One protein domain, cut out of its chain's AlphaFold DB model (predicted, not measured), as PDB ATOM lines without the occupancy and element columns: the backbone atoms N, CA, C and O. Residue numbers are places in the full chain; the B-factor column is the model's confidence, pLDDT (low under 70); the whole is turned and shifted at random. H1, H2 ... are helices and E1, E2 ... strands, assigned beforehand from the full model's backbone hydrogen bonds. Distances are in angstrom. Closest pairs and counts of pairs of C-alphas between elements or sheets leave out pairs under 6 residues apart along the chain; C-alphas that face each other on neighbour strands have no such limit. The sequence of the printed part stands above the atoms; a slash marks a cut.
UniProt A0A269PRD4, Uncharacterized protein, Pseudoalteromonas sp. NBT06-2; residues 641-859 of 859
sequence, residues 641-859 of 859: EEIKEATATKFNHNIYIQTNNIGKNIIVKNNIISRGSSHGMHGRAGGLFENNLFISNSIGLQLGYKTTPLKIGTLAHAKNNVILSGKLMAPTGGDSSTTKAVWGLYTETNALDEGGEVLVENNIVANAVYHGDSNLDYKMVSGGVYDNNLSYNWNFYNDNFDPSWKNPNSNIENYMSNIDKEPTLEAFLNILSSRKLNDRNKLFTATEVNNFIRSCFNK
ATOM      1  N   GLU A 641     190.968 246.468 209.254       89.81
ATOM      2  CA  GLU A 641     190.615 245.492 210.296       89.81
ATOM      3  C   GLU A 641     191.812 244.898 211.051       89.81
ATOM      4  O   GLU A 641     191.652 244.437 212.180       89.81
ATOM      5  N   GLU A 642     193.014 244.941 210.471       90.38
ATOM      6  CA  GLU A 642     194.248 244.505 211.138       90.38
ATOM      7  C   GLU A 642     194.708 245.530 212.193       90.38
ATOM      8  O   GLU A 642     195.562 245.220 213.027       90.38
ATOM      9  N   ILE A 643     194.131 246.743 212.200       86.81
ATOM     10  CA  ILE A 643     194.463 247.814 213.143       86.81
ATOM     11  C   ILE A 643     193.320 248.062 214.137       86.81
ATOM     12  O   ILE A 643     192.202 248.433 213.778       86.81
ATOM     13  N   LYS A 644     193.630 247.946 215.434       84.81
ATOM     14  CA  LYS A 644     192.708 248.285 216.530       84.81
ATOM     15  C   LYS A 644     192.142 249.702 216.355       84.81
ATOM     16  O   LYS A 644     192.888 250.644 216.113       84.81
ATOM     17  N   GLU A 645     190.825 249.831 216.521       84.94
ATOM     18  CA  GLU A 645     190.043 251.079 216.389       84.94
ATOM     19  C   GLU A 645     189.991 251.711 214.981       84.94
ATOM     20  O   GLU A 645     189.263 252.683 214.798       84.94
ATOM     21  N   ALA A 646     190.643 251.150 213.957       88.62
ATOM     22  CA  ALA A 646     190.533 251.623 212.569       88.62
ATOM     23  C   ALA A 646     189.303 251.054 211.824       88.62
ATOM     24  O   ALA A 646     189.358 250.742 210.632       88.62
ATOM     25  N   THR A 647     188.186 250.894 212.537       88.50
ATOM     26  CA  THR A 647     186.927 250.330 212.029       88.50
ATOM     27  C   THR A 647     186.285 251.210 210.957       88.50
ATOM     28  O   THR A 647     186.411 252.436 210.999       88.50
ATOM     29  N   ALA A 648     185.530 250.609 210.033       90.44
ATOM     30  CA  ALA A 648     184.784 251.377 209.045       90.44
ATOM     31  C   ALA A 648     183.683 252.224 209.703       90.44
ATOM     32  O   ALA A 648     183.012 251.799 210.644       90.44
ATOM     33  N   THR A 649     183.491 253.441 209.191       90.75
ATOM     34  CA  THR A 649     182.453 254.376 209.646       90.75
ATOM     35  C   THR A 649     181.771 255.051 208.462       90.75
ATOM     36  O   THR A 649     182.355 255.209 207.383       90.75
ATOM     37  N   LYS A 650     180.549 255.548 208.686       90.25
ATOM     38  CA  LYS A 650     179.764 256.320 207.705       90.25
ATOM     39  C   LYS A 650     180.391 257.659 207.278       90.25
ATOM     40  O   LYS A 650     179.868 258.304 206.375       90.25
ATOM     41  N   PHE A 651     181.472 258.074 207.939       90.69
ATOM     42  CA  PHE A 651     182.218 259.310 207.678       90.69
ATOM     43  C   PHE A 651     183.522 259.081 206.894       90.69
ATOM     44  O   PHE A 651     184.182 260.047 206.514       90.69
ATOM     45  N   ASN A 652     183.905 257.816 206.684       92.88
ATOM     46  CA  ASN A 652     185.104 257.434 205.947       92.88
ATOM     47  C   ASN A 652     184.716 256.750 204.619       92.88
ATOM     48  O   ASN A 652     183.737 255.992 204.556       92.88
ATOM     49  N   HIS A 653     185.481 257.002 203.551       94.62
ATOM     50  CA  HIS A 653     185.087 256.700 202.163       94.62
ATOM     51  C   HIS A 653     186.271 256.249 201.282       94.62
ATOM     52  O   HIS A 653     187.428 256.521 201.597       94.62
ATOM     53  N   ASN A 654     185.993 255.626 200.131       97.38
ATOM     54  CA  ASN A 654     186.988 255.492 199.058       97.38
ATOM     55  C   ASN A 654     187.217 256.855 198.380       97.38
ATOM     56  O   ASN A 654     188.295 257.432 198.518       97.38
ATOM     57  N   ILE A 655     186.186 257.404 197.727       98.38
ATOM     58  CA  ILE A 655     186.207 258.734 197.096       98.38
ATOM     59  C   ILE A 655     185.130 259.628 197.728       98.38
ATOM     60  O   ILE A 655     183.967 259.233 197.826       98.38
ATOM     61  N   TYR A 656     185.499 260.850 198.117       98.06
ATOM     62  CA  TYR A 656     184.608 261.835 198.731       98.06
ATOM     63  C   TYR A 656     184.720 263.185 198.012       98.06
ATOM     64  O   TYR A 656     185.746 263.857 198.084       98.06
ATOM     65  N   ILE A 657     183.648 263.580 197.322       97.81
ATOM     66  CA  ILE A 657     183.513 264.865 196.630       97.81
ATOM     67  C   ILE A 657     182.482 265.695 197.399       97.81
ATOM     68  O   ILE A 657     181.309 265.325 197.466       97.81
ATOM     69  N   GLN A 658     182.908 266.809 197.992       96.75
ATOM     70  CA  GLN A 658     182.037 267.706 198.760       96.75
ATOM     71  C   GLN A 658     181.075 268.523 197.883       96.75
ATOM     72  O   GLN A 658     181.263 268.656 196.674       96.75
ATOM     73  N   THR A 659     180.049 269.104 198.509       94.81
ATOM     74  CA  THR A 659     178.975 269.884 197.860       94.81
ATOM     75  C   THR A 659     179.423 271.213 197.250       94.81
ATOM     76  O   THR A 659     178.713 271.761 196.414       94.81
ATOM     77  N   ASN A 660     180.577 271.747 197.657       94.44
ATOM     78  CA  ASN A 660     181.107 273.041 197.212       94.44
ATOM     79  C   ASN A 660     182.022 272.957 195.971       94.44
ATOM     80  O   ASN A 660     182.576 273.973 195.557       94.44
ATOM     81  N   ASN A 661     182.186 271.774 195.373       96.00
ATOM     82  CA  ASN A 661     182.840 271.622 194.071       96.00
ATOM     83  C   ASN A 661     181.901 272.061 192.931       96.00
ATOM     84  O   ASN A 661     180.680 271.960 193.044       96.00
ATOM     85  N   ILE A 662     182.458 272.507 191.801       89.81
ATOM     86  CA  ILE A 662     181.672 272.945 190.636       89.81
ATOM     87  C   ILE A 662     181.203 271.720 189.835       89.81
ATOM     88  O   ILE A 662     181.832 271.323 188.857       89.81
ATOM     89  N   GLY A 663     180.087 271.122 190.266       81.31
ATOM     90  CA  GLY A 663     179.555 269.838 189.785       81.31
ATOM     91  C   GLY A 663     179.547 269.635 188.270       81.31
ATOM     92  O   GLY A 663     180.026 268.618 187.779       81.31
ATOM     93  N   LYS A 664     179.090 270.634 187.507       80.00
ATOM     94  CA  LYS A 664     179.046 270.585 186.032       80.00
ATOM     95  C   LYS A 664     180.410 270.396 185.343       80.00
ATOM     96  O   LYS A 664     180.448 270.060 184.167       80.00
ATOM     97  N   ASN A 665     181.510 270.608 186.068       82.88
ATOM     98  CA  ASN A 665     182.887 270.451 185.601       82.88
ATOM     99  C   ASN A 665     183.569 269.206 186.222       82.88
ATOM    100  O   ASN A 665     184.797 269.143 186.284       82.88
ATOM    101  N   ILE A 666     182.799 268.229 186.719       92.12
ATOM    102  CA  ILE A 666     183.301 266.978 187.312       92.12
ATOM    103  C   ILE A 666     183.046 265.808 186.356       92.12
ATOM    104  O   ILE A 666     181.913 265.587 185.929       92.12
ATOM    105  N   ILE A 667     184.097 265.041 186.056       86.69
ATOM    106  CA  ILE A 667     184.054 263.814 185.252       86.69
ATOM    107  C   ILE A 667     184.790 262.699 186.003       86.69
ATOM    108  O   ILE A 667     185.969 262.826 186.335       86.69
ATOM    109  N   VAL A 668     184.115 261.576 186.233       96.69
ATOM    110  CA  VAL A 668     184.666 260.381 186.878       96.69
ATOM    111  C   VAL A 668     184.345 259.159 186.026       96.69
ATOM    112  O   VAL A 668     183.178 258.786 185.903       96.69
ATOM    113  N   LYS A 669     185.355 258.531 185.416       92.19
ATOM    114  CA  LYS A 669     185.136 257.432 184.464       92.19
ATOM    115  C   LYS A 669     186.145 256.289 184.506       92.19
ATOM    116  O   LYS A 669     187.309 256.485 184.840       92.19
ATOM    117  N   ASN A 670     185.693 255.098 184.114       94.19
ATOM    118  CA  ASN A 670     186.500 253.873 183.986       94.19
ATOM    119  C   ASN A 670     187.208 253.400 185.279       94.19
ATOM    120  O   ASN A 670     188.115 252.569 185.213       94.19
ATOM    121  N   ASN A 671     186.852 253.926 186.455       98.69
ATOM    122  CA  ASN A 671     187.546 253.591 187.702       98.69
ATOM    123  C   ASN A 671     187.037 252.269 188.283       98.69
ATOM    124  O   ASN A 671     185.842 251.978 188.207       98.69
ATOM    125  N   ILE A 672     187.924 251.511 188.927       98.75
ATOM    126  CA  ILE A 672     187.579 250.334 189.734       98.75
ATOM    127  C   ILE A 672     187.648 250.737 191.211       98.75
ATOM    128  O   ILE A 672     188.671 251.243 191.675       98.75
ATOM    129  N   ILE A 673     186.550 250.557 191.944       98.75
ATOM    130  CA  ILE A 673     186.364 251.084 193.302       98.75
ATOM    131  C   ILE A 673     185.831 249.970 194.211       98.75
ATOM    132  O   ILE A 673     184.677 249.555 194.081       98.75
ATOM    133  N   SER A 674     186.634 249.499 195.163       97.81
ATOM    134  CA  SER A 674     186.302 248.338 195.995       97.81
ATOM    135  C   SER A 674     186.566 248.518 197.487       97.81
ATOM    136  O   SER A 674     187.415 249.302 197.908       97.81
ATOM    137  N   ARG A 675     185.808 247.780 198.309       94.94
ATOM    138  CA  ARG A 675     186.007 247.666 199.770       94.94
ATOM    139  C   ARG A 675     186.114 249.005 200.526       94.94
ATOM    140  O   ARG A 675     186.752 249.063 201.576       94.94
ATOM    141  N   GLY A 676     185.511 250.086 200.027       93.69
ATOM    142  CA  GLY A 676     185.515 251.386 200.702       93.69
ATOM    143  C   GLY A 676     184.711 251.343 202.002       93.69
ATOM    144  O   GLY A 676     183.662 250.706 202.035       93.69
ATOM    145  N   SER A 677     185.191 252.037 203.044       91.88
ATOM    146  CA  SER A 677     184.639 252.002 204.413       91.88
ATOM    147  C   SER A 677     183.110 252.044 204.446       91.88
ATOM    148  O   SER A 677     182.489 251.061 204.822       91.88
ATOM    149  N   SER A 678     182.497 253.150 204.013       90.00
ATOM    150  CA  SER A 678     181.034 253.236 203.873       90.00
ATOM    151  C   SER A 678     180.577 253.410 202.431       90.00
ATOM    152  O   SER A 678     179.612 252.779 202.014       90.00
ATOM    153  N   HIS A 679     181.269 254.262 201.672       93.31
ATOM    154  CA  HIS A 679     180.958 254.556 200.278       93.31
ATOM    155  C   HIS A 679     182.148 254.191 199.393       93.31
ATOM    156  O   HIS A 679     183.286 254.551 199.718       93.31
ATOM    157  N   GLY A 680     181.868 253.576 198.245       96.25
ATOM    158  CA  GLY A 680     182.775 253.552 197.104       96.25
ATOM    159  C   GLY A 680     183.009 254.980 196.613       96.25
ATOM    160  O   GLY A 680     184.141 255.464 196.617       96.25
ATOM    161  N   MET A 681     181.932 255.700 196.291       96.44
ATOM    162  CA  MET A 681     182.014 257.119 195.950       96.44
ATOM    163  C   MET A 681     180.832 257.947 196.462       96.44
ATOM    164  O   MET A 681     179.667 257.576 196.321       96.44
ATOM    165  N   HIS A 682     181.162 259.106 197.031       95.25
ATOM    166  CA  HIS A 682     180.227 260.093 197.561       95.25
ATOM    167  C   HIS A 682     180.302 261.371 196.700       95.25
ATOM    168  O   HIS A 682     181.057 262.294 197.003       95.25
ATOM    169  N   GLY A 683     179.565 261.399 195.586       95.69
ATOM    170  CA  GLY A 683     179.564 262.449 194.558       95.69
ATOM    171  C   GLY A 683     178.593 263.600 194.847       95.69
ATOM    172  O   GLY A 683     177.634 263.809 194.101       95.69
ATOM    173  N   ARG A 684     178.799 264.349 195.939       95.25
ATOM    174  CA  ARG A 684     177.777 265.293 196.442       95.25
ATOM    175  C   ARG A 684     177.465 266.473 195.529       95.25
ATOM    176  O   ARG A 684     176.351 266.978 195.577       95.25
ATOM    177  N   ALA A 685     178.433 266.924 194.736       94.12
ATOM    178  CA  ALA A 685     178.265 268.071 193.844       94.12
ATOM    179  C   ALA A 685     177.551 267.741 192.518       94.12
ATOM    180  O   ALA A 685     177.292 268.655 191.745       94.12
ATOM    181  N   GLY A 686     177.249 266.470 192.224       91.44
ATOM    182  CA  GLY A 686     176.873 266.055 190.868       91.44
ATOM    183  C   GLY A 686     178.086 265.995 189.928       91.44
ATOM    184  O   GLY A 686     179.219 265.856 190.394       91.44
ATOM    185  N   GLY A 687     177.840 266.056 188.618       90.69
ATOM    186  CA  GLY A 687     178.818 265.777 187.561       90.69
ATOM    187  C   GLY A 687     178.546 264.471 186.814       90.69
ATOM    188  O   GLY A 687     177.549 263.795 187.074       90.69
ATOM    189  N   LEU A 688     179.442 264.119 185.888       90.75
ATOM    190  CA  LEU A 688     179.384 262.890 185.095       90.75
ATOM    191  C   LEU A 688     180.150 261.748 185.768       90.75
ATOM    192  O   LEU A 688     181.347 261.856 186.025       90.75
ATOM    193  N   PHE A 689     179.471 260.624 185.968       97.62
ATOM    194  CA  PHE A 689     180.003 259.385 186.520       97.62
ATOM    195  C   PHE A 689     179.735 258.264 185.508       97.62
ATOM    196  O   PHE A 689     178.637 257.709 185.483       97.62
ATOM    197  N   GLU A 690     180.706 257.967 184.638       93.62
ATOM    198  CA  GLU A 690     180.526 257.072 183.485       93.62
ATOM    199  C   GLU A 690     181.370 255.786 183.558       93.62
ATOM    200  O   GLU A 690     182.581 255.843 183.743       93.62
ATOM    201  N   ASN A 691     180.764 254.616 183.325       94.19
ATOM    202  CA  ASN A 691     181.489 253.349 183.119       94.19
ATOM    203  C   ASN A 691     182.448 252.965 184.280       94.19
ATOM    204  O   ASN A 691     183.475 252.318 184.080       94.19
ATOM    205  N   ASN A 692     182.136 253.358 185.517       98.69
ATOM    206  CA  ASN A 692     182.893 252.928 186.695       98.69
ATOM    207  C   ASN A 692     182.394 251.558 187.184       98.69
ATOM    208  O   ASN A 692     181.218 251.222 187.029       98.69
ATOM    209  N   LEU A 693     183.294 250.790 187.795       98.75
ATOM    210  CA  LEU A 693     183.035 249.480 188.383       98.75
ATOM    211  C   LEU A 693     183.162 249.567 189.908       98.75
ATOM    212  O   LEU A 693     184.229 249.891 190.433       98.75
ATOM    213  N   PHE A 694     182.092 249.237 190.624       98.69
ATOM    214  CA  PHE A 694     182.051 249.232 192.084       98.69
ATOM    215  C   PHE A 694     181.899 247.799 192.598       98.69
ATOM    216  O   PHE A 694     180.958 247.114 192.207       98.69
ATOM    217  N   ILE A 695     182.783 247.345 193.492       97.69
ATOM    218  CA  ILE A 695     182.792 245.952 193.980       97.69
ATOM    219  C   ILE A 695     182.830 245.922 195.509       97.69
ATOM    220  O   ILE A 695     183.754 246.459 196.121       97.69
ATOM    221  N   SER A 696     181.872 245.252 196.151       94.75
ATOM    222  CA  SER A 696     181.917 244.993 197.601       94.75
ATOM    223  C   SER A 696     182.085 246.254 198.465       94.75
ATOM    224  O   SER A 696     182.797 246.247 199.472       94.75
ATOM    225  N   ASN A 697     181.419 247.341 198.068       94.44
ATOM    226  CA  ASN A 697     181.195 248.527 198.898       94.44
ATOM    227  C   ASN A 697     179.827 248.403 199.602       94.44
ATOM    228  O   ASN A 697     178.949 247.687 199.120       94.44
ATOM    229  N   SER A 698     179.624 249.115 200.713       92.38
ATOM    230  CA  SER A 698     178.316 249.162 201.397       92.38
ATOM    231  C   SER A 698     177.355 250.172 200.778       92.38
ATOM    232  O   SER A 698     176.152 249.943 200.726       92.38
ATOM    233  N   ILE A 699     177.884 251.265 200.239       94.19
ATOM    234  CA  ILE A 699     177.178 252.178 199.344       94.19
ATOM    235  C   ILE A 699     178.053 252.295 198.094       94.19
ATOM    236  O   ILE A 699     179.217 252.678 198.204       94.19
ATOM    237  N   GLY A 700     177.549 251.914 196.920       96.38
ATOM    238  CA  GLY A 700     178.307 251.964 195.667       96.38
ATOM    239  C   GLY A 700     178.588 253.406 195.252       96.38
ATOM    240  O   GLY A 700     179.700 253.913 195.438       96.38
ATOM    241  N   LEU A 701     177.547 254.071 194.749       97.06
ATOM    242  CA  LEU A 701     177.576 255.462 194.298       97.06
ATOM    243  C   LEU A 701     176.433 256.266 194.932       97.06
ATOM    244  O   LEU A 701     175.267 255.931 194.740       97.06
ATOM    245  N   GLN A 702     176.755 257.360 195.630       94.88
ATOM    246  CA  GLN A 702     175.788 258.415 195.966       94.88
ATOM    247  C   GLN A 702     176.031 259.655 195.097       94.88
ATOM    248  O   GLN A 702     177.169 260.113 195.001       94.88
ATOM    249  N   LEU A 703     174.957 260.241 194.556       94.31
ATOM    250  CA  LEU A 703     174.932 261.538 193.879       94.31
ATOM    251  C   LEU A 703     174.035 262.551 194.612       94.31
ATOM    252  O   LEU A 703     172.943 262.218 195.081       94.31
ATOM    253  N   GLY A 704     174.492 263.804 194.675       92.19
ATOM    254  CA  GLY A 704     173.813 264.879 195.407       92.19
ATOM    255  C   GLY A 704     173.978 264.780 196.930       92.19
ATOM    256  O   GLY A 704     174.672 263.895 197.448       92.19
ATOM    257  N   TYR A 705     173.343 265.697 197.669       91.81
ATOM    258  CA  TYR A 705     173.346 265.677 199.135       91.81
ATOM    259  C   TYR A 705     172.089 266.297 199.754       91.81
ATOM    260  O   TYR A 705     171.656 267.377 199.356       91.81
ATOM    261  N   LYS A 706     171.531 265.649 200.785       87.75
ATOM    262  CA  LYS A 706     170.243 266.014 201.401       87.75
ATOM    263  C   LYS A 706     170.108 267.483 201.823       87.75
ATOM    264  O   LYS A 706     169.015 268.031 201.748       87.75
ATOM    265  N   THR A 707     171.176 268.113 202.315       88.50
ATOM    266  CA  THR A 707     171.132 269.495 202.840       88.50
ATOM    267  C   THR A 707     171.773 270.521 201.906       88.50
ATOM    268  O   THR A 707     172.073 271.635 202.334       88.50
ATOM    269  N   THR A 708     172.071 270.155 200.657       90.75
ATOM    270  CA  THR A 708     172.640 271.078 199.665       90.75
ATOM    271  C   THR A 708     172.221 270.632 198.262       90.75
ATOM    272  O   THR A 708     172.866 269.745 197.699       90.75
ATOM    273  N   PRO A 709     171.142 271.217 197.711       90.38
ATOM    274  CA  PRO A 709     170.672 270.941 196.357       90.38
ATOM    275  C   PRO A 709     171.732 271.188 195.282       90.38
ATOM    276  O   PRO A 709     172.655 271.992 195.462       90.38
ATOM    277  N   LEU A 710     171.575 270.526 194.133       90.12
ATOM    278  CA  LEU A 710     172.385 270.807 192.953       90.12
ATOM    279  C   LEU A 710     171.944 272.151 192.365       90.12
ATOM    280  O   LEU A 710     170.752 272.437 192.246       90.12
ATOM    281  N   LYS A 711     172.914 272.991 192.003       85.56
ATOM    282  CA  LYS A 711     172.648 274.326 191.452       85.56
ATOM    283  C   LYS A 711     172.254 274.236 189.981       85.56
ATOM    284  O   LYS A 711     172.800 273.402 189.261       85.56
ATOM    285  N   ILE A 712     171.394 275.144 189.525       84.88
ATOM    286  CA  ILE A 712     170.988 275.277 188.118       84.88
ATOM    287  C   ILE A 712     172.148 275.110 187.117       84.88
ATOM    288  O   ILE A 712     173.228 275.687 187.273       84.88
ATOM    289  N   GLY A 713     171.927 274.282 186.091       79.25
ATOM    290  CA  GLY A 713     172.959 273.900 185.120       79.25
ATOM    291  C   GLY A 713     173.999 272.901 185.649       79.25
ATOM    292  O   GLY A 713     175.068 272.770 185.054       79.25
ATOM    293  N   THR A 714     173.712 272.217 186.762       85.31
ATOM    294  CA  THR A 714     174.479 271.070 187.269       85.31
ATOM    295  C   THR A 714     173.667 269.796 187.091       85.31
ATOM    296  O   THR A 714     172.653 269.612 187.762       85.31
ATOM    297  N   LEU A 715     174.144 268.906 186.224       84.56
ATOM    298  CA  LEU A 715     173.598 267.565 186.049       84.56
ATOM    299  C   LEU A 715     174.352 266.577 186.949       84.56
ATOM    300  O   LEU A 715     175.580 266.516 186.921       84.56
ATOM    301  N   ALA A 716     173.628 265.787 187.734       93.31
ATOM    302  CA  ALA A 716     174.133 264.566 188.353       93.31
ATOM    303  C   ALA A 716     173.837 263.386 187.418       93.31
ATOM    304  O   ALA A 716     172.709 262.893 187.365       93.31
ATOM    305  N   HIS A 717     174.852 262.965 186.662       90.69
ATOM    306  CA  HIS A 717     174.735 261.972 185.598       90.69
ATOM    307  C   HIS A 717     175.450 260.676 185.987       90.69
ATOM    308  O   HIS A 717     176.678 260.639 186.011       90.69
ATOM    309  N   ALA A 718     174.711 259.602 186.266       95.69
ATOM    310  CA  ALA A 718     175.289 258.262 186.385       95.69
ATOM    311  C   ALA A 718     174.997 257.456 185.119       95.69
ATOM    312  O   ALA A 718     173.841 257.157 184.825       95.69
ATOM    313  N   LYS A 719     176.040 257.081 184.382       91.62
ATOM    314  CA  LYS A 719     175.931 256.454 183.065       91.62
ATOM    315  C   LYS A 719     176.763 255.181 182.977       91.62
ATOM    316  O   LYS A 719     177.929 255.187 183.351       91.62
ATOM    317  N   ASN A 720     176.222 254.098 182.425       93.44
ATOM    318  CA  ASN A 720     176.990 252.883 182.103       93.44
ATOM    319  C   ASN A 720     177.761 252.223 183.282       93.44
ATOM    320  O   ASN A 720     178.560 251.316 183.042       93.44
ATOM    321  N   ASN A 721     177.548 252.613 184.543       98.25
ATOM    322  CA  ASN A 721     178.278 252.041 185.681       98.25
ATOM    323  C   ASN A 721     177.789 250.621 185.996       98.25
ATOM    324  O   ASN A 721     176.661 250.251 185.659       98.25
ATOM    325  N   VAL A 722     178.625 249.844 186.680       98.25
ATOM    326  CA  VAL A 722     178.284 248.508 187.182       98.25
ATOM    327  C   VAL A 722     178.634 248.435 188.667       98.25
ATOM    328  O   VAL A 722     179.750 248.761 189.070       98.25
ATOM    329  N   ILE A 723     177.668 248.040 189.493       98.12
ATOM    330  CA  ILE A 723     177.791 247.921 190.945       98.12
ATOM    331  C   ILE A 723     177.501 246.467 191.331       98.12
ATOM    332  O   ILE A 723     176.404 245.972 191.085       98.12
ATOM    333  N   LEU A 724     178.479 245.790 191.936       96.62
ATOM    334  CA  LEU A 724     178.433 244.363 192.268       96.62
ATOM    335  C   LEU A 724     178.686 244.084 193.750       96.62
ATOM    336  O   LEU A 724     179.464 244.778 194.413       96.62
ATOM    337  N   SER A 725     178.107 242.982 194.232       94.00
ATOM    338  CA  SER A 725     178.533 242.319 195.474       94.00
ATOM    339  C   SER A 725     178.436 243.193 196.723       94.00
ATOM    340  O   SER A 725     179.246 243.072 197.640       94.00
ATOM    341  N   GLY A 726     177.424 244.068 196.776       91.62
ATOM    342  CA  GLY A 726     177.164 244.949 197.914       91.62
ATOM    343  C   GLY A 726     177.138 244.192 199.244       91.62
ATOM    344  O   GLY A 726     176.471 243.163 199.371       91.62
ATOM    345  N   LYS A 727     177.876 244.699 200.238       89.81
ATOM    346  CA  LYS A 727     178.065 244.045 201.543       89.81
ATOM    347  C   LYS A 727     177.891 245.020 202.703       89.81
ATOM    348  O   LYS A 727     178.143 246.214 202.552       89.81
ATOM    349  N   LEU A 728     177.540 244.514 203.887       88.25
ATOM    350  CA  LEU A 728     177.532 245.320 205.111       88.25
ATOM    351  C   LEU A 728     178.911 245.925 205.427       88.25
ATOM    352  O   LEU A 728     179.954 245.339 205.130       88.25
ATOM    353  N   MET A 729     178.886 247.085 206.084       88.44
ATOM    354  CA  MET A 729     180.078 247.775 206.573       88.44
ATOM    355  C   MET A 729     180.659 247.048 207.796       88.44
ATOM    356  O   MET A 729     179.915 246.629 208.682       88.44
ATOM    357  N   ALA A 730     181.983 246.904 207.866       71.06
ATOM    358  CA  ALA A 730     182.642 246.082 208.882       71.06
ATOM    359  C   ALA A 730     183.204 246.903 210.071       71.06
ATOM    360  O   ALA A 730     183.993 247.822 209.836       71.06
ATOM    361  N   PRO A 731     182.909 246.560 211.346       60.19
ATOM    362  CA  PRO A 731     181.937 245.587 211.863       60.19
ATOM    363  C   PRO A 731     180.616 246.246 212.322       60.19
ATOM    364  O   PRO A 731     180.595 247.361 212.841       60.19
ATOM    365  N   THR A 732     179.498 245.525 212.211       55.81
ATOM    366  CA  THR A 732     178.157 246.012 212.587       55.81
ATOM    367  C   THR A 732     177.844 245.857 214.083       55.81
ATOM    368  O   THR A 732     177.234 244.882 214.520       55.81
ATOM    369  N   GLY A 733     178.201 246.872 214.873       49.56
ATOM    370  CA  GLY A 733     177.656 247.110 216.218       49.56
ATOM    371  C   GLY A 733     176.550 248.175 216.218       49.56
ATOM    372  O   GLY A 733     176.396 248.912 215.251       49.56
ATOM    373  N   GLY A 734     175.792 248.305 217.310       49.31
ATOM    374  CA  GLY A 734     174.692 249.282 217.434       49.31
ATOM    375  C   GLY A 734     175.101 250.759 217.576       49.31
ATOM    376  O   GLY A 734     174.271 251.565 217.987       49.31
ATOM    377  N   ASP A 735     176.357 251.120 217.294       65.12
ATOM    378  CA  ASP A 735     176.830 252.502 217.409       65.12
ATOM    379  C   ASP A 735     176.417 253.370 216.206       65.12
ATOM    380  O   ASP A 735     176.417 252.956 215.046       65.12
ATOM    381  N   SER A 736     176.143 254.629 216.528       70.44
ATOM    382  CA  SER A 736     175.857 255.759 215.656       70.44
ATOM    383  C   SER A 736     176.852 255.999 214.511       70.44
ATOM    384  O   SER A 736     176.448 256.596 213.509       70.44
ATOM    385  N   SER A 737     178.121 255.578 214.611       78.44
ATOM    386  CA  SER A 737     179.103 255.699 213.518       78.44
ATOM    387  C   SER A 737     178.911 254.662 212.406       78.44
ATOM    388  O   SER A 737     179.388 254.870 211.283       78.44
ATOM    389  N   THR A 738     178.189 253.572 212.694       80.94
ATOM    390  CA  THR A 738     177.952 252.470 211.758       80.94
ATOM    391  C   THR A 738     176.821 252.772 210.762       80.94
ATOM    392  O   THR A 738     176.114 253.778 210.858       80.94
ATOM    393  N   THR A 739     176.646 251.894 209.771       80.12
ATOM    394  CA  THR A 739     175.468 251.856 208.899       80.12
ATOM    395  C   THR A 739     175.135 250.409 208.544       80.12
ATOM    396  O   THR A 739     176.030 249.568 208.463       80.12
ATOM    397  N   LYS A 740     173.847 250.126 208.322       85.19
ATOM    398  CA  LYS A 740     173.358 248.854 207.761       85.19
ATOM    399  C   LYS A 740     173.059 248.939 206.256       85.19
ATOM    400  O   LYS A 740     172.590 247.970 205.676       85.19
ATOM    401  N   ALA A 741     173.303 250.096 205.637       87.25
ATOM    402  CA  ALA A 741     173.072 250.310 204.214       87.25
ATOM    403  C   ALA A 741     173.834 249.288 203.354       87.25
ATOM    404  O   ALA A 741     175.043 249.120 203.519       87.25
ATOM    405  N   VAL A 742     173.112 248.660 202.422       91.00
ATOM    406  CA  VAL A 742     173.664 247.917 201.279       91.00
ATOM    407  C   VAL A 742     173.028 248.507 200.023       91.00
ATOM    408  O   VAL A 742     171.990 248.045 199.545       91.00
ATOM    409  N   TRP A 743     173.573 249.645 199.590       92.62
ATOM    410  CA  TRP A 743     172.969 250.533 198.593       92.62
ATOM    411  C   TRP A 743     173.764 250.524 197.284       92.62
ATOM    412  O   TRP A 743     174.972 250.756 197.296       92.62
ATOM    413  N   GLY A 744     173.102 250.274 196.155       94.31
ATOM    414  CA  GLY A 744     173.734 250.244 194.836       94.31
ATOM    415  C   GLY A 744     174.057 251.645 194.317       94.31
ATOM    416  O   GLY A 744     175.198 252.110 194.408       94.31
ATOM    417  N   LEU A 745     173.032 252.322 193.793       94.06
ATOM    418  CA  LEU A 745     173.115 253.669 193.225       94.06
ATOM    419  C   LEU A 745     172.030 254.574 193.833       94.06
ATOM    420  O   LEU A 745     170.834 254.317 193.715       94.06
ATOM    421  N   TYR A 746     172.446 255.658 194.487       89.56
ATOM    422  CA  TYR A 746     171.554 256.564 195.210       89.56
ATOM    423  C   TYR A 746     171.603 258.001 194.672       89.56
ATOM    424  O   TYR A 746     172.673 258.600 194.597       89.56
ATOM    425  N   THR A 747     170.435 258.581 194.378       88.62
ATOM    426  CA  THR A 747     170.255 260.021 194.120       88.62
ATOM    427  C   THR A 747     169.479 260.685 195.264       88.62
ATOM    428  O   THR A 747     168.385 260.244 195.619       88.62
ATOM    429  N   GLU A 748     170.049 261.720 195.884       87.81
ATOM    430  CA  GLU A 748     169.456 262.374 197.063       87.81
ATOM    431  C   GLU A 748     168.160 263.143 196.760       87.81
ATOM    432  O   GLU A 748     168.021 263.800 195.731       87.81
ATOM    433  N   THR A 749     167.215 263.112 197.707       75.69
ATOM    434  CA  THR A 749     165.831 263.598 197.519       75.69
ATOM    435  C   THR A 749     165.701 265.088 197.222       75.69
ATOM    436  O   THR A 749     164.683 265.499 196.684       75.69
ATOM    437  N   ASN A 750     166.709 265.873 197.593       81.25
ATOM    438  CA  ASN A 750     166.726 267.331 197.495       81.25
ATOM    439  C   ASN A 750     167.641 267.823 196.359       81.25
ATOM    440  O   ASN A 750     167.972 269.002 196.285       81.25
ATOM    441  N   ALA A 751     168.105 266.918 195.486       78.81
ATOM    442  CA  ALA A 751     169.044 267.253 194.417       78.81
ATOM    443  C   ALA A 751     168.492 268.309 193.440       78.81
ATOM    444  O   ALA A 751     169.270 269.106 192.926       78.81
ATOM    445  N   LEU A 752     167.175 268.336 193.217       81.62
ATOM    446  CA  LEU A 752     166.517 269.163 192.198       81.62
ATOM    447  C   LEU A 752     166.002 270.516 192.730       81.62
ATOM    448  O   LEU A 752     165.584 271.358 191.937       81.62
ATOM    449  N   ASP A 753     166.033 270.753 194.048       84.38
ATOM    450  CA  ASP A 753     165.329 271.875 194.702       84.38
ATOM    451  C   ASP A 753     165.812 273.275 194.252       84.38
ATOM    452  O   ASP A 753     165.082 274.254 194.396       84.38
ATOM    453  N   GLU A 754     167.025 273.384 193.695       83.44
ATOM    454  CA  GLU A 754     167.596 274.621 193.124       83.44
ATOM    455  C   GLU A 754     167.788 274.556 191.591       83.44
ATOM    456  O   GLU A 754     168.619 275.269 191.019       83.44
ATOM    457  N   GLY A 755     167.020 273.702 190.907       81.06
ATOM    458  CA  GLY A 755     167.004 273.606 189.443       81.06
ATOM    459  C   GLY A 755     168.212 272.897 188.827       81.06
ATOM    460  O   GLY A 755     168.452 273.040 187.629       81.06
ATOM    461  N   GLY A 756     168.998 272.168 189.625       86.94
ATOM    462  CA  GLY A 756     169.891 271.134 189.103       86.94
ATOM    463  C   GLY A 756     169.114 269.910 188.607       86.94
ATOM    464  O   GLY A 756     167.918 269.770 188.853       86.94
ATOM    465  N   GLU A 757     169.803 269.018 187.903       88.56
ATOM    466  CA  GLU A 757     169.200 267.908 187.156       88.56
ATOM    467  C   GLU A 757     169.771 266.553 187.602       88.56
ATOM    468  O   GLU A 757     170.899 266.464 188.091       88.56
ATOM    469  N   VAL A 758     169.012 265.473 187.395       90.38
ATOM    470  CA  VAL A 758     169.444 264.088 187.645       90.38
ATOM    471  C   VAL A 758     169.128 263.233 186.424       90.38
ATOM    472  O   VAL A 758     167.972 263.160 186.008       90.38
ATOM    473  N   LEU A 759     170.146 262.550 185.898       88.62
ATOM    474  CA  LEU A 759     170.025 261.535 184.852       88.62
ATOM    475  C   LEU A 759     170.776 260.278 185.291       88.62
ATOM    476  O   LEU A 759     171.976 260.310 185.558       88.62
ATOM    477  N   VAL A 760     170.083 259.151 185.360       91.75
ATOM    478  CA  VAL A 760     170.688 257.856 185.674       91.75
ATOM    479  C   VAL A 760     170.317 256.914 184.540       91.75
ATOM    480  O   VAL A 760     169.144 256.597 184.362       91.75
ATOM    481  N   GLU A 761     171.294 256.492 183.742       90.06
ATOM    482  CA  GLU A 761     171.049 255.705 182.533       90.06
ATOM    483  C   GLU A 761     171.985 254.496 182.379       90.06
ATOM    484  O   GLU A 761     173.182 254.561 182.679       90.06
ATOM    485  N   ASN A 762     171.455 253.396 181.840       89.62
ATOM    486  CA  ASN A 762     172.238 252.237 181.404       89.62
ATOM    487  C   ASN A 762     173.103 251.579 182.511       89.62
ATOM    488  O   ASN A 762     174.053 250.851 182.207       89.62
ATOM    489  N   ASN A 763     172.832 251.821 183.799       95.12
ATOM    490  CA  ASN A 763     173.613 251.257 184.909       95.12
ATOM    491  C   ASN A 763     173.155 249.830 185.258       95.12
ATOM    492  O   ASN A 763     172.002 249.478 185.021       95.12
ATOM    493  N   ILE A 764     174.035 249.041 185.876       94.69
ATOM    494  CA  ILE A 764     173.717 247.730 186.465       94.69
ATOM    495  C   ILE A 764     174.000 247.776 187.969       94.69
ATOM    496  O   ILE A 764     175.094 248.169 188.374       94.69
ATOM    497  N   VAL A 765     173.054 247.317 188.785       95.00
ATOM    498  CA  VAL A 765     173.230 247.012 190.212       95.00
ATOM    499  C   VAL A 765     172.870 245.541 190.415       95.00
ATOM    500  O   VAL A 765     171.710 245.172 190.240       95.00
ATOM    501  N   ALA A 766     173.845 244.683 190.734       93.50
ATOM    502  CA  ALA A 766     173.617 243.237 190.734       93.50
ATOM    503  C   ALA A 766     174.343 242.431 191.827       93.50
ATOM    504  O   ALA A 766     175.439 242.780 192.273       93.50
ATOM    505  N   ASN A 767     173.732 241.304 192.202       91.75
ATOM    506  CA  ASN A 767     174.316 240.222 193.003       91.75
ATOM    507  C   ASN A 767     174.916 240.695 194.337       91.75
ATOM    508  O   ASN A 767     176.126 240.601 194.543       91.75
ATOM    509  N   ALA A 768     174.079 241.226 195.233       90.44
ATOM    510  CA  ALA A 768     174.477 241.580 196.597       90.44
ATOM    511  C   ALA A 768     174.923 240.344 197.406       90.44
ATOM    512  O   ALA A 768     174.517 239.221 197.131       90.44
ATOM    513  N   VAL A 769     175.767 240.554 198.422       87.50
ATOM    514  CA  VAL A 769     176.270 239.490 199.322       87.50
ATOM    515  C   VAL A 769     175.473 239.431 200.632       87.50
ATOM    516  O   VAL A 769     175.435 238.405 201.308       87.50
ATOM    517  N   TYR A 770     174.833 240.536 201.010       81.62
ATOM    518  CA  TYR A 770     173.931 240.621 202.156       81.62
ATOM    519  C   TYR A 770     172.551 241.069 201.686       81.62
ATOM    520  O   TYR A 770     172.460 241.979 200.864       81.62
ATOM    521  N   HIS A 771     171.499 240.485 202.262       76.69
ATOM    522  CA  HIS A 771     170.107 240.848 202.003       76.69
ATOM    523  C   HIS A 771     169.363 241.031 203.334       76.69
ATOM    524  O   HIS A 771     169.256 240.097 204.126       76.69
ATOM    525  N   GLY A 772     168.840 242.231 203.577       73.88
ATOM    526  CA  GLY A 772     167.948 242.536 204.698       73.88
ATOM    527  C   GLY A 772     167.261 243.889 204.514       73.88
ATOM    528  O   GLY A 772     167.494 244.571 203.521       73.88
ATOM    529  N   ASP A 773     166.462 244.319 205.491       69.25
ATOM    530  CA  ASP A 773     165.502 245.447 205.396       69.25
ATOM    531  C   ASP A 773     166.094 246.841 205.071       69.25
ATOM    532  O   ASP A 773     165.376 247.835 205.006       69.25
ATOM    533  N   SER A 774     167.416 246.940 204.919       75.88
ATOM    534  CA  SER A 774     168.161 248.164 204.573       75.88
ATOM    535  C   SER A 774     168.906 248.065 203.232       75.88
ATOM    536  O   SER A 774     169.646 248.988 202.875       75.88
ATOM    537  N   ASN A 775     168.684 246.984 202.478       84.81
ATOM    538  CA  ASN A 775     169.089 246.851 201.085       84.81
ATOM    539  C   ASN A 775     168.317 247.822 200.192       84.81
ATOM    540  O   ASN A 775     167.118 248.042 200.355       84.81
ATOM    541  N   LEU A 776     169.025 248.366 199.210       88.56
ATOM    542  CA  LEU A 776     168.478 249.256 198.201       88.56
ATOM    543  C   LEU A 776     169.308 249.101 196.930       88.56
ATOM    544  O   LEU A 776     170.511 249.333 196.943       88.56
ATOM    545  N   ASP A 777     168.680 248.741 195.831       89.88
ATOM    546  CA  ASP A 777     169.306 248.722 194.517       89.88
ATOM    547  C   ASP A 777     169.474 250.147 193.970       89.88
ATOM    548  O   ASP A 777     170.596 250.638 193.807       89.88
ATOM    549  N   TYR A 778     168.348 250.837 193.800       89.31
ATOM    550  CA  TYR A 778     168.253 252.210 193.330       89.31
ATOM    551  C   TYR A 778     167.335 253.018 194.249       89.31
ATOM    552  O   TYR A 778     166.265 252.557 194.641       89.31
ATOM    553  N   LYS A 779     167.696 254.273 194.545       86.75
ATOM    554  CA  LYS A 779     166.734 255.251 195.083       86.75
ATOM    555  C   LYS A 779     166.724 256.508 194.234       86.75
ATOM    556  O   LYS A 779     167.692 257.274 194.205       86.75
ATOM    557  N   MET A 780     165.576 256.687 193.597       84.50
ATOM    558  CA  MET A 780     165.266 257.776 192.688       84.50
ATOM    559  C   MET A 780     164.800 259.017 193.459       84.50
ATOM    560  O   MET A 780     164.081 258.909 194.456       84.50
ATOM    561  N   VAL A 781     165.147 260.199 192.956       86.12
ATOM    562  CA  VAL A 781     164.461 261.460 193.271       86.12
ATOM    563  C   VAL A 781     163.323 261.717 192.274       86.12
ATOM    564  O   VAL A 781     163.476 261.495 191.069       86.12
ATOM    565  N   SER A 782     162.177 262.185 192.778       85.25
ATOM    566  CA  SER A 782     161.011 262.554 191.964       85.25
ATOM    567  C   SER A 782     161.357 263.712 191.027       85.25
ATOM    568  O   SER A 782     161.688 264.791 191.502       85.25
ATOM    569  N   GLY A 783     161.248 263.496 189.714       82.69
ATOM    570  CA  GLY A 783     161.625 264.471 188.683       82.69
ATOM    571  C   GLY A 783     163.000 264.234 188.044       82.69
ATOM    572  O   GLY A 783     163.330 264.917 187.081       82.69
ATOM    573  N   GLY A 784     163.785 263.264 188.529       86.50
ATOM    574  CA  GLY A 784     164.960 262.775 187.797       86.50
ATOM    575  C   GLY A 784     164.568 261.911 186.591       86.50
ATOM    576  O   GLY A 784     163.471 261.347 186.555       86.50
ATOM    577  N   VAL A 785     165.475 261.781 185.625       87.25
ATOM    578  CA  VAL A 785     165.320 260.917 184.445       87.25
ATOM    579  C   VAL A 785     166.049 259.593 184.676       87.25
ATOM    580  O   VAL A 785     167.207 259.578 185.099       87.25
ATOM    581  N   TYR A 786     165.369 258.482 184.387       87.19
ATOM    582  CA  TYR A 786     165.854 257.127 184.646       87.19
ATOM    583  C   TYR A 786     165.587 256.237 183.430       87.19
ATOM    584  O   TYR A 786     164.429 255.946 183.143       87.19
ATOM    585  N   ASP A 787     166.642 255.806 182.736       83.81
ATOM    586  CA  ASP A 787     166.530 255.000 181.509       83.81
ATOM    587  C   ASP A 787     167.399 253.733 181.541       83.81
ATOM    588  O   ASP A 787     168.524 253.748 182.036       83.81
ATOM    589  N   ASN A 788     166.868 252.628 181.016       86.31
ATOM    590  CA  ASN A 788     167.556 251.345 180.816       86.31
ATOM    591  C   ASN A 788     168.468 250.873 181.980       86.31
ATOM    592  O   ASN A 788     169.550 250.326 181.764       86.31
ATOM    593  N   ASN A 789     168.072 251.120 183.233       88.25
ATOM    594  CA  ASN A 789     168.827 250.682 184.410       88.25
ATOM    595  C   ASN A 789     168.367 249.291 184.853       88.25
ATOM    596  O   ASN A 789     167.166 249.038 184.947       88.25
ATOM    597  N   LEU A 790     169.321 248.417 185.172       90.75
ATOM    598  CA  LEU A 790     169.071 247.029 185.541       90.75
ATOM    599  C   LEU A 790     169.380 246.782 187.018       90.75
ATOM    600  O   LEU A 790     170.464 247.105 187.503       90.75
ATOM    601  N   SER A 791     168.436 246.140 187.703       91.19
ATOM    602  CA  SER A 791     168.584 245.614 189.061       91.19
ATOM    603  C   SER A 791     168.392 244.101 189.046       91.19
ATOM    604  O   SER A 791     167.460 243.617 188.396       91.19
ATOM    605  N   TYR A 792     169.261 243.349 189.727       90.56
ATOM    606  CA  TYR A 792     169.108 241.899 189.869       90.56
ATOM    607  C   TYR A 792     169.791 241.337 191.119       90.56
ATOM    608  O   TYR A 792     170.980 241.561 191.336       90.56
ATOM    609  N   ASN A 793     169.075 240.522 191.893       88.94
ATOM    610  CA  ASN A 793     169.594 239.825 193.070       88.94
ATOM    611  C   ASN A 793     170.241 240.807 194.067       88.94
ATOM    612  O   ASN A 793     171.353 240.611 194.563       88.94
ATOM    613  N   TRP A 794     169.554 241.926 194.316       88.19
ATOM    614  CA  TRP A 794     169.994 242.959 195.264       88.19
ATOM    615  C   TRP A 794     168.956 243.216 196.360       88.19
ATOM    616  O   TRP A 794     169.320 243.525 197.499       88.19
ATOM    617  N   ASN A 795     167.668 243.032 196.060       81.31
ATOM    618  CA  ASN A 795     166.591 243.064 197.042       81.31
ATOM    619  C   ASN A 795     165.456 242.120 196.608       81.31
ATOM    620  O   ASN A 795     164.699 242.449 195.694       81.31
ATOM    621  N   PHE A 796     165.314 240.985 197.305       63.16
ATOM    622  CA  PHE A 796     164.442 239.856 196.934       63.16
ATOM    623  C   PHE A 796     162.968 240.201 196.668       63.16
ATOM    624  O   PHE A 796     162.248 239.400 196.077       63.16
ATOM    625  N   TYR A 797     162.492 241.365 197.116       55.66
ATOM    626  CA  TYR A 797     161.115 241.808 196.903       55.66
ATOM    627  C   TYR A 797     160.857 242.434 195.518       55.66
ATOM    628  O   TYR A 797     159.695 242.527 195.129       55.66
ATOM    629  N   ASN A 798     161.902 242.839 194.778       55.66
ATOM    630  CA  ASN A 798     161.798 243.619 193.530       55.66
ATOM    631  C   ASN A 798     162.576 243.027 192.327       55.66
ATOM    632  O   ASN A 798     162.695 243.691 191.297       55.66
ATOM    633  N   ASP A 799     163.128 241.813 192.431       61.91
ATOM    634  CA  ASP A 799     163.995 241.235 191.390       61.91
ATOM    635  C   ASP A 799     163.218 240.859 190.103       61.91
ATOM    636  O   ASP A 799     162.675 239.761 189.962       61.91
ATOM    637  N   ASN A 800     163.196 241.776 189.128       61.06
ATOM    638  CA  ASN A 800     162.588 241.596 187.802       61.06
ATOM    639  C   ASN A 800     163.421 240.656 186.907       61.06
ATOM    640  O   ASN A 800     164.149 241.101 186.023       61.06
ATOM    641  N   PHE A 801     163.316 239.347 187.128       75.62
ATOM    642  CA  PHE A 801     164.007 238.328 186.331       75.62
ATOM    643  C   PHE A 801     163.465 238.217 184.886       75.62
ATOM    644  O   PHE A 801     162.336 237.768 184.684       75.62
ATOM    645  N   ASP A 802     164.284 238.550 183.876       81.50
ATOM    646  CA  ASP A 802     164.030 238.182 182.469       81.50
ATOM    647  C   ASP A 802     164.656 236.792 182.183       81.50
ATOM    648  O   ASP A 802     165.877 236.636 182.288       81.50
ATOM    649  N   PRO A 803     163.867 235.772 181.782       80.00
ATOM    650  CA  PRO A 803     164.365 234.421 181.501       80.00
ATOM    651  C   PRO A 803     165.255 234.311 180.250       80.00
ATOM    652  O   PRO A 803     165.746 233.223 179.957       80.00
ATOM    653  N   SER A 804     165.457 235.397 179.494       84.06
ATOM    654  CA  SER A 804     166.413 235.463 178.378       84.06
ATOM    655  C   SER A 804     167.818 235.938 178.775       84.06
ATOM    656  O   SER A 804     168.714 235.950 177.930       84.06
ATOM    657  N   TRP A 805     168.052 236.290 180.046       88.94
ATOM    658  CA  TRP A 805     169.397 236.573 180.558       88.94
ATOM    659  C   TRP A 805     170.243 235.299 180.663       88.94
ATOM    660  O   TRP A 805     169.815 234.296 181.231       88.94
ATOM    661  N   LYS A 806     171.475 235.352 180.147       87.62
ATOM    662  CA  LYS A 806     172.343 234.174 179.982       87.62
ATOM    663  C   LYS A 806     172.972 233.699 181.287       87.62
ATOM    664  O   LYS A 806     172.941 232.508 181.570       87.62
ATOM    665  N   ASN A 807     173.554 234.614 182.064       90.06
ATOM    666  CA  ASN A 807     174.247 234.309 183.324       90.06
ATOM    667  C   ASN A 807     174.103 235.470 184.336       90.06
ATOM    668  O   ASN A 807     175.107 236.016 184.789       90.06
ATOM    669  N   PRO A 808     172.882 235.900 184.708       89.94
ATOM    670  CA  PRO A 808     172.680 237.134 185.480       89.94
ATOM    671  C   PRO A 808     173.323 237.115 186.885       89.94
ATOM    672  O   PRO A 808     173.593 238.168 187.455       89.94
ATOM    673  N   ASN A 809     173.651 235.932 187.421       90.88
ATOM    674  CA  ASN A 809     174.387 235.762 188.683       90.88
ATOM    675  C   ASN A 809     175.905 236.039 188.588       90.88
ATOM    676  O   ASN A 809     176.602 235.918 189.594       90.88
ATOM    677  N   SER A 810     176.431 236.395 187.410       92.88
ATOM    678  CA  SER A 810     177.864 236.628 187.204       92.88
ATOM    679  C   SER A 810     178.449 237.718 188.110       92.88
ATOM    680  O   SER A 810     177.894 238.809 188.261       92.88
ATOM    681  N   ASN A 811     179.627 237.427 188.663       94.19
ATOM    682  CA  ASN A 811     180.429 238.320 189.495       94.19
ATOM    683  C   ASN A 811     181.897 238.396 188.988       94.19
ATOM    684  O   ASN A 811     182.224 237.952 187.884       94.19
ATOM    685  N   ILE A 812     182.802 238.957 189.800       97.69
ATOM    686  CA  ILE A 812     184.244 239.063 189.491       97.69
ATOM    687  C   ILE A 812     184.945 237.695 189.410       97.69
ATOM    688  O   ILE A 812     185.890 237.531 188.647       97.69
ATOM    689  N   GLU A 813     184.482 236.700 190.157       97.12
ATOM    690  CA  GLU A 813     185.021 235.334 190.166       97.12
ATOM    691  C   GLU A 813     184.664 234.617 188.857       97.12
ATOM    692  O   GLU A 813     185.515 233.961 188.257       97.12
ATOM    693  N   ASN A 814     183.447 234.841 188.343       97.12
ATOM    694  CA  ASN A 814     183.055 234.404 187.001       97.12
ATOM    695  C   ASN A 814     183.860 235.124 185.909       97.12
ATOM    696  O   ASN A 814     184.285 234.468 184.961       97.12
ATOM    697  N   TYR A 815     184.121 236.432 186.050       97.31
ATOM    698  CA  TYR A 815     184.996 237.156 185.118       97.31
ATOM    699  C   TYR A 815     186.412 236.563 185.097       97.31
ATOM    700  O   TYR A 815     186.932 236.242 184.033       97.31
ATOM    701  N   MET A 816     187.012 236.353 186.271       97.69
ATOM    702  CA  MET A 816     188.344 235.759 186.415       97.69
ATOM    703  C   MET A 816     188.409 234.342 185.834       97.69
ATOM    704  O   MET A 816     189.365 234.019 185.129       97.69
ATOM    705  N   SER A 817     187.367 233.529 186.042       96.44
ATOM    706  CA  SER A 817     187.243 232.211 185.409       96.44
ATOM    707  C   SER A 817     187.114 232.286 183.883       96.44
ATOM    708  O   SER A 817     187.581 231.381 183.205       96.44
ATOM    709  N   ASN A 818     186.490 233.336 183.340       93.25
ATOM    710  CA  ASN A 818     186.322 233.557 181.898       93.25
ATOM    711  C   ASN A 818     187.613 234.041 181.202       93.25
ATOM    712  O   ASN A 818     187.685 234.035 179.979       93.25
ATOM    713  N   ILE A 819     188.630 234.467 181.961       93.88
ATOM    714  CA  ILE A 819     189.946 234.871 181.436       93.88
ATOM    715  C   ILE A 819     191.085 233.945 181.899       93.88
ATOM    716  O   ILE A 819     192.247 234.361 181.928       93.88
ATOM    717  N   ASP A 820     190.766 232.710 182.299       93.50
ATOM    718  CA  ASP A 820     191.698 231.682 182.791       93.50
ATOM    719  C   ASP A 820     192.613 232.172 183.927       93.50
ATOM    720  O   ASP A 820     193.846 232.051 183.886       93.50
ATOM    721  N   LYS A 821     192.021 232.817 184.934       94.38
ATOM    722  CA  LYS A 821     192.694 233.251 186.165       94.38
ATOM    723  C   LYS A 821     192.037 232.608 187.382       94.38
ATOM    724  O   LYS A 821     190.950 232.044 187.298       94.38
ATOM    725  N   GLU A 822     192.722 232.681 188.520       97.19
ATOM    726  CA  GLU A 822     192.195 232.185 189.792       97.19
ATOM    727  C   GLU A 822     190.837 232.856 190.091       97.19
ATOM    728  O   GLU A 822     190.788 234.086 190.180       97.19
ATOM    729  N   PRO A 823     189.733 232.094 190.218       97.38
ATOM    730  CA  PRO A 823     188.384 232.648 190.290       97.38
ATOM    731  C   PRO A 823     188.054 233.116 191.712       97.38
ATOM    732  O   PRO A 823     187.174 232.576 192.374       97.38
ATOM    733  N   THR A 824     188.795 234.111 192.200       97.81
ATOM    734  CA  THR A 824     188.581 234.750 193.502       97.81
ATOM    735  C   THR A 824     188.634 236.270 193.357       97.81
ATOM    736  O   THR A 824     189.418 236.816 192.573       97.81
ATOM    737  N   LEU A 825     187.822 236.984 194.143       96.25
ATOM    738  CA  LEU A 825     187.900 238.447 194.204       96.25
ATOM    739  C   LEU A 825     189.299 238.917 194.645       96.25
ATOM    740  O   LEU A 825     189.813 239.898 194.112       96.25
ATOM    741  N   GLU A 826     189.944 238.207 195.575       97.56
ATOM    742  CA  GLU A 826     191.266 238.607 196.064       97.56
ATOM    743  C   GLU A 826     192.350 238.466 194.987       97.56
ATOM    744  O   GLU A 826     193.217 239.329 194.897       97.56
ATOM    745  N   ALA A 827     192.291 237.458 194.106       97.94
ATOM    746  CA  ALA A 827     193.211 237.362 192.971       97.94
ATOM    747  C   ALA A 827     193.070 238.558 192.009       97.94
ATOM    748  O   ALA A 827     194.077 239.127 191.583       97.94
ATOM    749  N   PHE A 828     191.839 238.999 191.723       98.12
ATOM    750  CA  PHE A 828     191.579 240.182 190.892       98.12
ATOM    751  C   PHE A 828     192.140 241.467 191.531       98.12
ATOM    752  O   PHE A 828     192.862 242.230 190.883       98.12
ATOM    753  N   LEU A 829     191.877 241.680 192.826       97.75
ATOM    754  CA  LEU A 829     192.362 242.851 193.567       97.75
ATOM    755  C   LEU A 829     193.887 242.814 193.808       97.75
ATOM    756  O   LEU A 829     194.527 243.868 193.839       97.75
ATOM    757  N   ASN A 830     194.502 241.631 193.897       96.88
ATOM    758  CA  ASN A 830     195.959 241.465 193.958       96.88
ATOM    759  C   ASN A 830     196.647 241.821 192.631       96.88
ATOM    760  O   ASN A 830     197.699 242.464 192.639       96.88
ATOM    761  N   ILE A 831     196.058 241.471 191.482       95.62
ATOM    762  CA  ILE A 831     196.586 241.881 190.167       95.62
ATOM    763  C   ILE A 831     196.499 243.406 190.007       95.62
ATOM    764  O   ILE A 831     197.466 244.042 189.589       95.62
ATOM    765  N   LEU A 832     195.380 244.017 190.411       95.94
ATOM    766  CA  LEU A 832     195.204 245.471 190.357       95.94
ATOM    767  C   LEU A 832     196.123 246.236 191.326       95.94
ATOM    768  O   LEU A 832     196.702 247.251 190.939       95.94
ATOM    769  N   SER A 833     196.294 245.764 192.564       95.38
ATOM    770  CA  SER A 833     197.142 246.427 193.571       95.38
ATOM    771  C   SER A 833     198.642 246.287 193.289       95.38
ATOM    772  O   SER A 833     199.411 247.192 193.617       95.38
ATOM    773  N   SER A 834     199.065 245.201 192.632       91.50
ATOM    774  CA  SER A 834     200.460 244.971 192.219       91.50
ATOM    775  C   SER A 834     200.818 245.533 190.830       91.50
ATOM    776  O   SER A 834     201.957 245.368 190.381       91.50
ATOM    777  N   ARG A 835     199.884 246.236 190.162       89.31
ATOM    778  CA  ARG A 835     200.035 246.784 188.801       89.31
ATOM    779  C   ARG A 835     201.320 247.609 188.641       89.31
ATOM    780  O   ARG A 835     201.509 248.670 189.255       89.31
ATOM    781  N   LYS A 836     202.208 247.125 187.771       85.50
ATOM    782  CA  LYS A 836     203.558 247.680 187.595       85.50
ATOM    783  C   LYS A 836     203.537 249.055 186.929       85.50
ATOM    784  O   LYS A 836     202.540 249.487 186.356       85.50
ATOM    785  N   LEU A 837     204.666 249.756 187.020       82.00
ATOM    786  CA  LEU A 837     204.877 251.023 186.320       82.00
ATOM    787  C   LEU A 837     204.658 250.829 184.813       82.00
ATOM    788  O   LEU A 837     205.288 249.951 184.222       82.00
ATOM    789  N   ASN A 838     203.790 251.648 184.213       72.62
ATOM    790  CA  ASN A 838     203.407 251.601 182.797       72.62
ATOM    791  C   ASN A 838     202.654 250.320 182.373       72.62
ATOM    792  O   ASN A 838     202.485 250.079 181.180       72.62
ATOM    793  N   ASP A 839     202.166 249.510 183.317       74.25
ATOM    794  CA  ASP A 839     201.336 248.337 183.024       74.25
ATOM    795  C   ASP A 839     199.933 248.771 182.564       74.25
ATOM    796  O   ASP A 839     199.291 249.626 183.182       74.25
ATOM    797  N   ARG A 840     199.483 248.218 181.435       63.59
ATOM    798  CA  ARG A 840     198.235 248.567 180.738       63.59
ATOM    799  C   ARG A 840     197.455 247.316 180.317       63.59
ATOM    800  O   ARG A 840     196.834 247.298 179.255       63.59
ATOM    801  N   ASN A 841     197.499 246.259 181.132       75.25
ATOM    802  CA  ASN A 841     196.743 245.032 180.886       75.25
ATOM    803  C   ASN A 841     195.224 245.302 180.791       75.25
ATOM    804  O   ASN A 841     194.559 245.582 181.790       75.25
ATOM    805  N   LYS A 842     194.676 245.206 179.572       77.56
ATOM    806  CA  LYS A 842     193.288 245.579 179.244       77.56
ATOM    807  C   LYS A 842     192.237 244.724 179.968       77.56
ATOM    808  O   LYS A 842     191.160 245.234 180.264       77.56
ATOM    809  N   LEU A 843     192.591 243.487 180.331       83.56
ATOM    810  CA  LEU A 843     191.750 242.556 181.099       83.56
ATOM    811  C   LEU A 843     191.469 243.028 182.541       83.56
ATOM    812  O   LEU A 843     190.610 242.486 183.220       83.56
ATOM    813  N   PHE A 844     192.184 244.044 183.030       91.00
ATOM    814  CA  PHE A 844     192.022 244.576 184.387       91.00
ATOM    815  C   PHE A 844     191.611 246.054 184.333       91.00
ATOM    816  O   PHE A 844     192.204 246.926 184.969       91.00
ATOM    817  N   THR A 845     190.582 246.330 183.525       91.19
ATOM    818  CA  THR A 845     189.952 247.648 183.352       91.19
ATOM    819  C   THR A 845     188.462 247.578 183.683       91.19
ATOM    820  O   THR A 845     187.835 246.535 183.500       91.19
ATOM    821  N   ALA A 846     187.872 248.689 184.146       92.81
ATOM    822  CA  ALA A 846     186.433 248.733 184.417       92.81
ATOM    823  C   ALA A 846     185.617 248.419 183.154       92.81
ATOM    824  O   ALA A 846     184.683 247.634 183.222       92.81
ATOM    825  N   THR A 847     186.016 248.954 181.994       87.19
ATOM    826  CA  THR A 847     185.360 248.711 180.700       87.19
ATOM    827  C   THR A 847     185.238 247.225 180.364       87.19
ATOM    828  O   THR A 847     184.153 246.777 180.011       87.19
ATOM    829  N   GLU A 848     186.319 246.451 180.493       90.88
ATOM    830  CA  GLU A 848     186.317 245.040 180.087       90.88
ATOM    831  C   GLU A 848     185.423 244.185 180.996       90.88
ATOM    832  O   GLU A 848     184.594 243.405 180.522       90.88
ATOM    833  N   VAL A 849     185.508 244.402 182.311       95.44
ATOM    834  CA  VAL A 849     184.636 243.733 183.286       95.44
ATOM    835  C   VAL A 849     183.179 244.175 183.110       95.44
ATOM    836  O   VAL A 849     182.279 243.340 183.124       95.44
ATOM    837  N   ASN A 850     182.924 245.466 182.876       96.00
ATOM    838  CA  ASN A 850     181.581 245.991 182.631       96.00
ATOM    839  C   ASN A 850     180.963 245.384 181.362       96.00
ATOM    840  O   ASN A 850     179.777 245.063 181.364       96.00
ATOM    841  N   ASN A 851     181.753 245.186 180.301       91.19
ATOM    842  CA  ASN A 851     181.315 244.531 179.067       91.19
ATOM    843  C   ASN A 851     180.946 243.057 179.300       91.19
ATOM    844  O   ASN A 851     179.891 242.617 178.840       91.19
ATOM    845  N   PHE A 852     181.761 242.311 180.053       94.62
ATOM    846  CA  PHE A 852     181.448 240.931 180.446       94.62
ATOM    847  C   PHE A 852     180.170 240.842 181.293       94.62
ATOM    848  O   PHE A 852     179.291 240.028 181.016       94.62
ATOM    849  N   ILE A 853     180.017 241.707 182.299       96.00
ATOM    850  CA  ILE A 853     178.813 241.711 183.138       96.00
ATOM    851  C   ILE A 853     177.580 242.078 182.300       96.00
ATOM    852  O   ILE A 853     176.548 241.429 182.429       96.00
ATOM    853  N   ARG A 854     177.685 243.038 181.371       93.75
ATOM    854  CA  ARG A 854     176.601 243.381 180.430       93.75
ATOM    855  C   ARG A 854     176.223 242.219 179.514       93.75
ATOM    856  O   ARG A 854     175.035 241.977 179.323       93.75
ATOM    857  N   SER A 855     177.191 241.468 178.984       92.25
ATOM    858  CA  SER A 855     176.897 240.329 178.102       92.25
ATOM    859  C   SER A 855     176.110 239.218 178.811       92.25
ATOM    860  O   SER A 855     175.308 238.535 178.172       92.25
ATOM    861  N   CYS A 856     176.240 239.102 180.137       91.62
ATOM    862  CA  CYS A 856     175.477 238.164 180.960       91.62
ATOM    863  C   CYS A 856     173.970 238.488 181.054       91.62
ATOM    864  O   CYS A 856     173.181 237.574 181.307       91.62
ATOM    865  N   PHE A 857     173.575 239.744 180.803       86.31
ATOM    866  CA  PHE A 857     172.182 240.217 180.740       86.31
ATOM    867  C   PHE A 857     171.681 240.453 179.295       86.31
ATOM    868  O   PHE A 857     170.539 240.859 179.096       86.31
ATOM    869  N   ASN A 858     172.502 240.185 178.273       77.38
ATOM    870  CA  ASN A 858     172.118 240.341 176.866       77.38
ATOM    871  C   ASN A 858     171.510 239.055 176.281       77.38
ATOM    872  O   ASN A 858     172.017 237.954 176.522       77.38
ATOM    873  N   LYS A 859     170.485 239.226 175.438       48.28
ATOM    874  CA  LYS A 859     169.846 238.160 174.638       48.28
ATOM    875  C   LYS A 859     170.815 237.566 173.618       48.28
ATOM    876  O   LYS A 859     171.793 238.248 173.240       48.28
TER     877      LYS A 859
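AT A GLANCE: This is residues 641 to 859 of the 859 residues of an uncharacterized protein of Pseudoalteromonas sp. NBT06-2 (UniProt A0A269PRD4). The chain is wound in stacked turns, a solenoid of five turns with three strands in each, from E1 E2 E3 to E13 E14 E15. Its walls are three sheets of parallel strands, and H3 packs across the outside of the wall E3 E6 E9 E12 E15, with H1 next to H3 and H2 next to H1. The printed part has 219 residues with fifteen named strands, then three named helices; the class is mixed, with 89 residues, under half, in named elements. It is compact, with a radius of gyration of the C-alphas of 17.1 A, and rounded, spanning 50 by 48 by 43 A.

IN THESE COORDINATES: Pass residues 641 to 652, which hold no named element, and find C-alpha 653 at (185.087, 256.700, 202.163), where E1, residues 653 to 657, begins. The first turn goes on with E2, 666 to 669, and E3, 672 to 674. Next come E4, 679 to 683, E5, 687 to 690, and E6, 693 to 695; then E7, 699 to 703, E8, 715 to 719, and E9, 722 to 724. E10, 742 to 747, is 14.5 A long and E11, 757 to 761, 13.2 A; E12 is 764 to 766. The last turn holds E13, 775 to 779, E14, 785 to 787, and E15, 790 to 792. H1 is 812 to 818, H2 is 825 to 833, and H3, 846 to 856, runs 15.6 A to C-alpha 856 at (175.477, 238.164, 180.960).

HOW THE PARTS SIT: Look first at the sheet E1 E4 E7 E10 E13, in that order and parallel; N 655 and O 680 of E1 and E4 are 3.0 A apart, within hydrogen-bond range. The three sheets form a stack, face to face in turn: this one faces E2 E5 E8 E11 E14 at 10.5 A and E3 E6 E9 E12 E15 at 9.5 A, centre to centre of the facing parts. Both are parallel in those orders, with N 668 and O 688 of E2 and E5 at 2.8 A and N 673 and O 693 of E3 and E6 at 2.8 A. E2 runs on into E3 at 87 degrees. H3 is on one face of the sheet E3 E6 E9 E12 E15, making two layers, helix and sheet, at a height over the sheet of 8.6 A. H1 touches H3, about perpendicular at 77 degrees, closest at the C-alphas of Tyr 815 and Val 849, 6.8 A. H1 touches H2 at 88 degrees, about perpendicular, closest at the C-alphas of Glu 813 and Leu 825, 5.9 A. In H1, H2 and H3 every O i to N i+4 pair is within hydrogen-bond range.

THE WHOLE: The two C-alphas farthest apart are those of Glu 754 and Asp 820, at 50.3 A. The printed part has no cut; its long links are E7 to E8, E9 to E10, E15 to H1 and H2 to H3. The mean pLDDT of the printed part is 88.3; look for values under 70 at residues 731 to 735, 773, 796 to 800, 840 and 859.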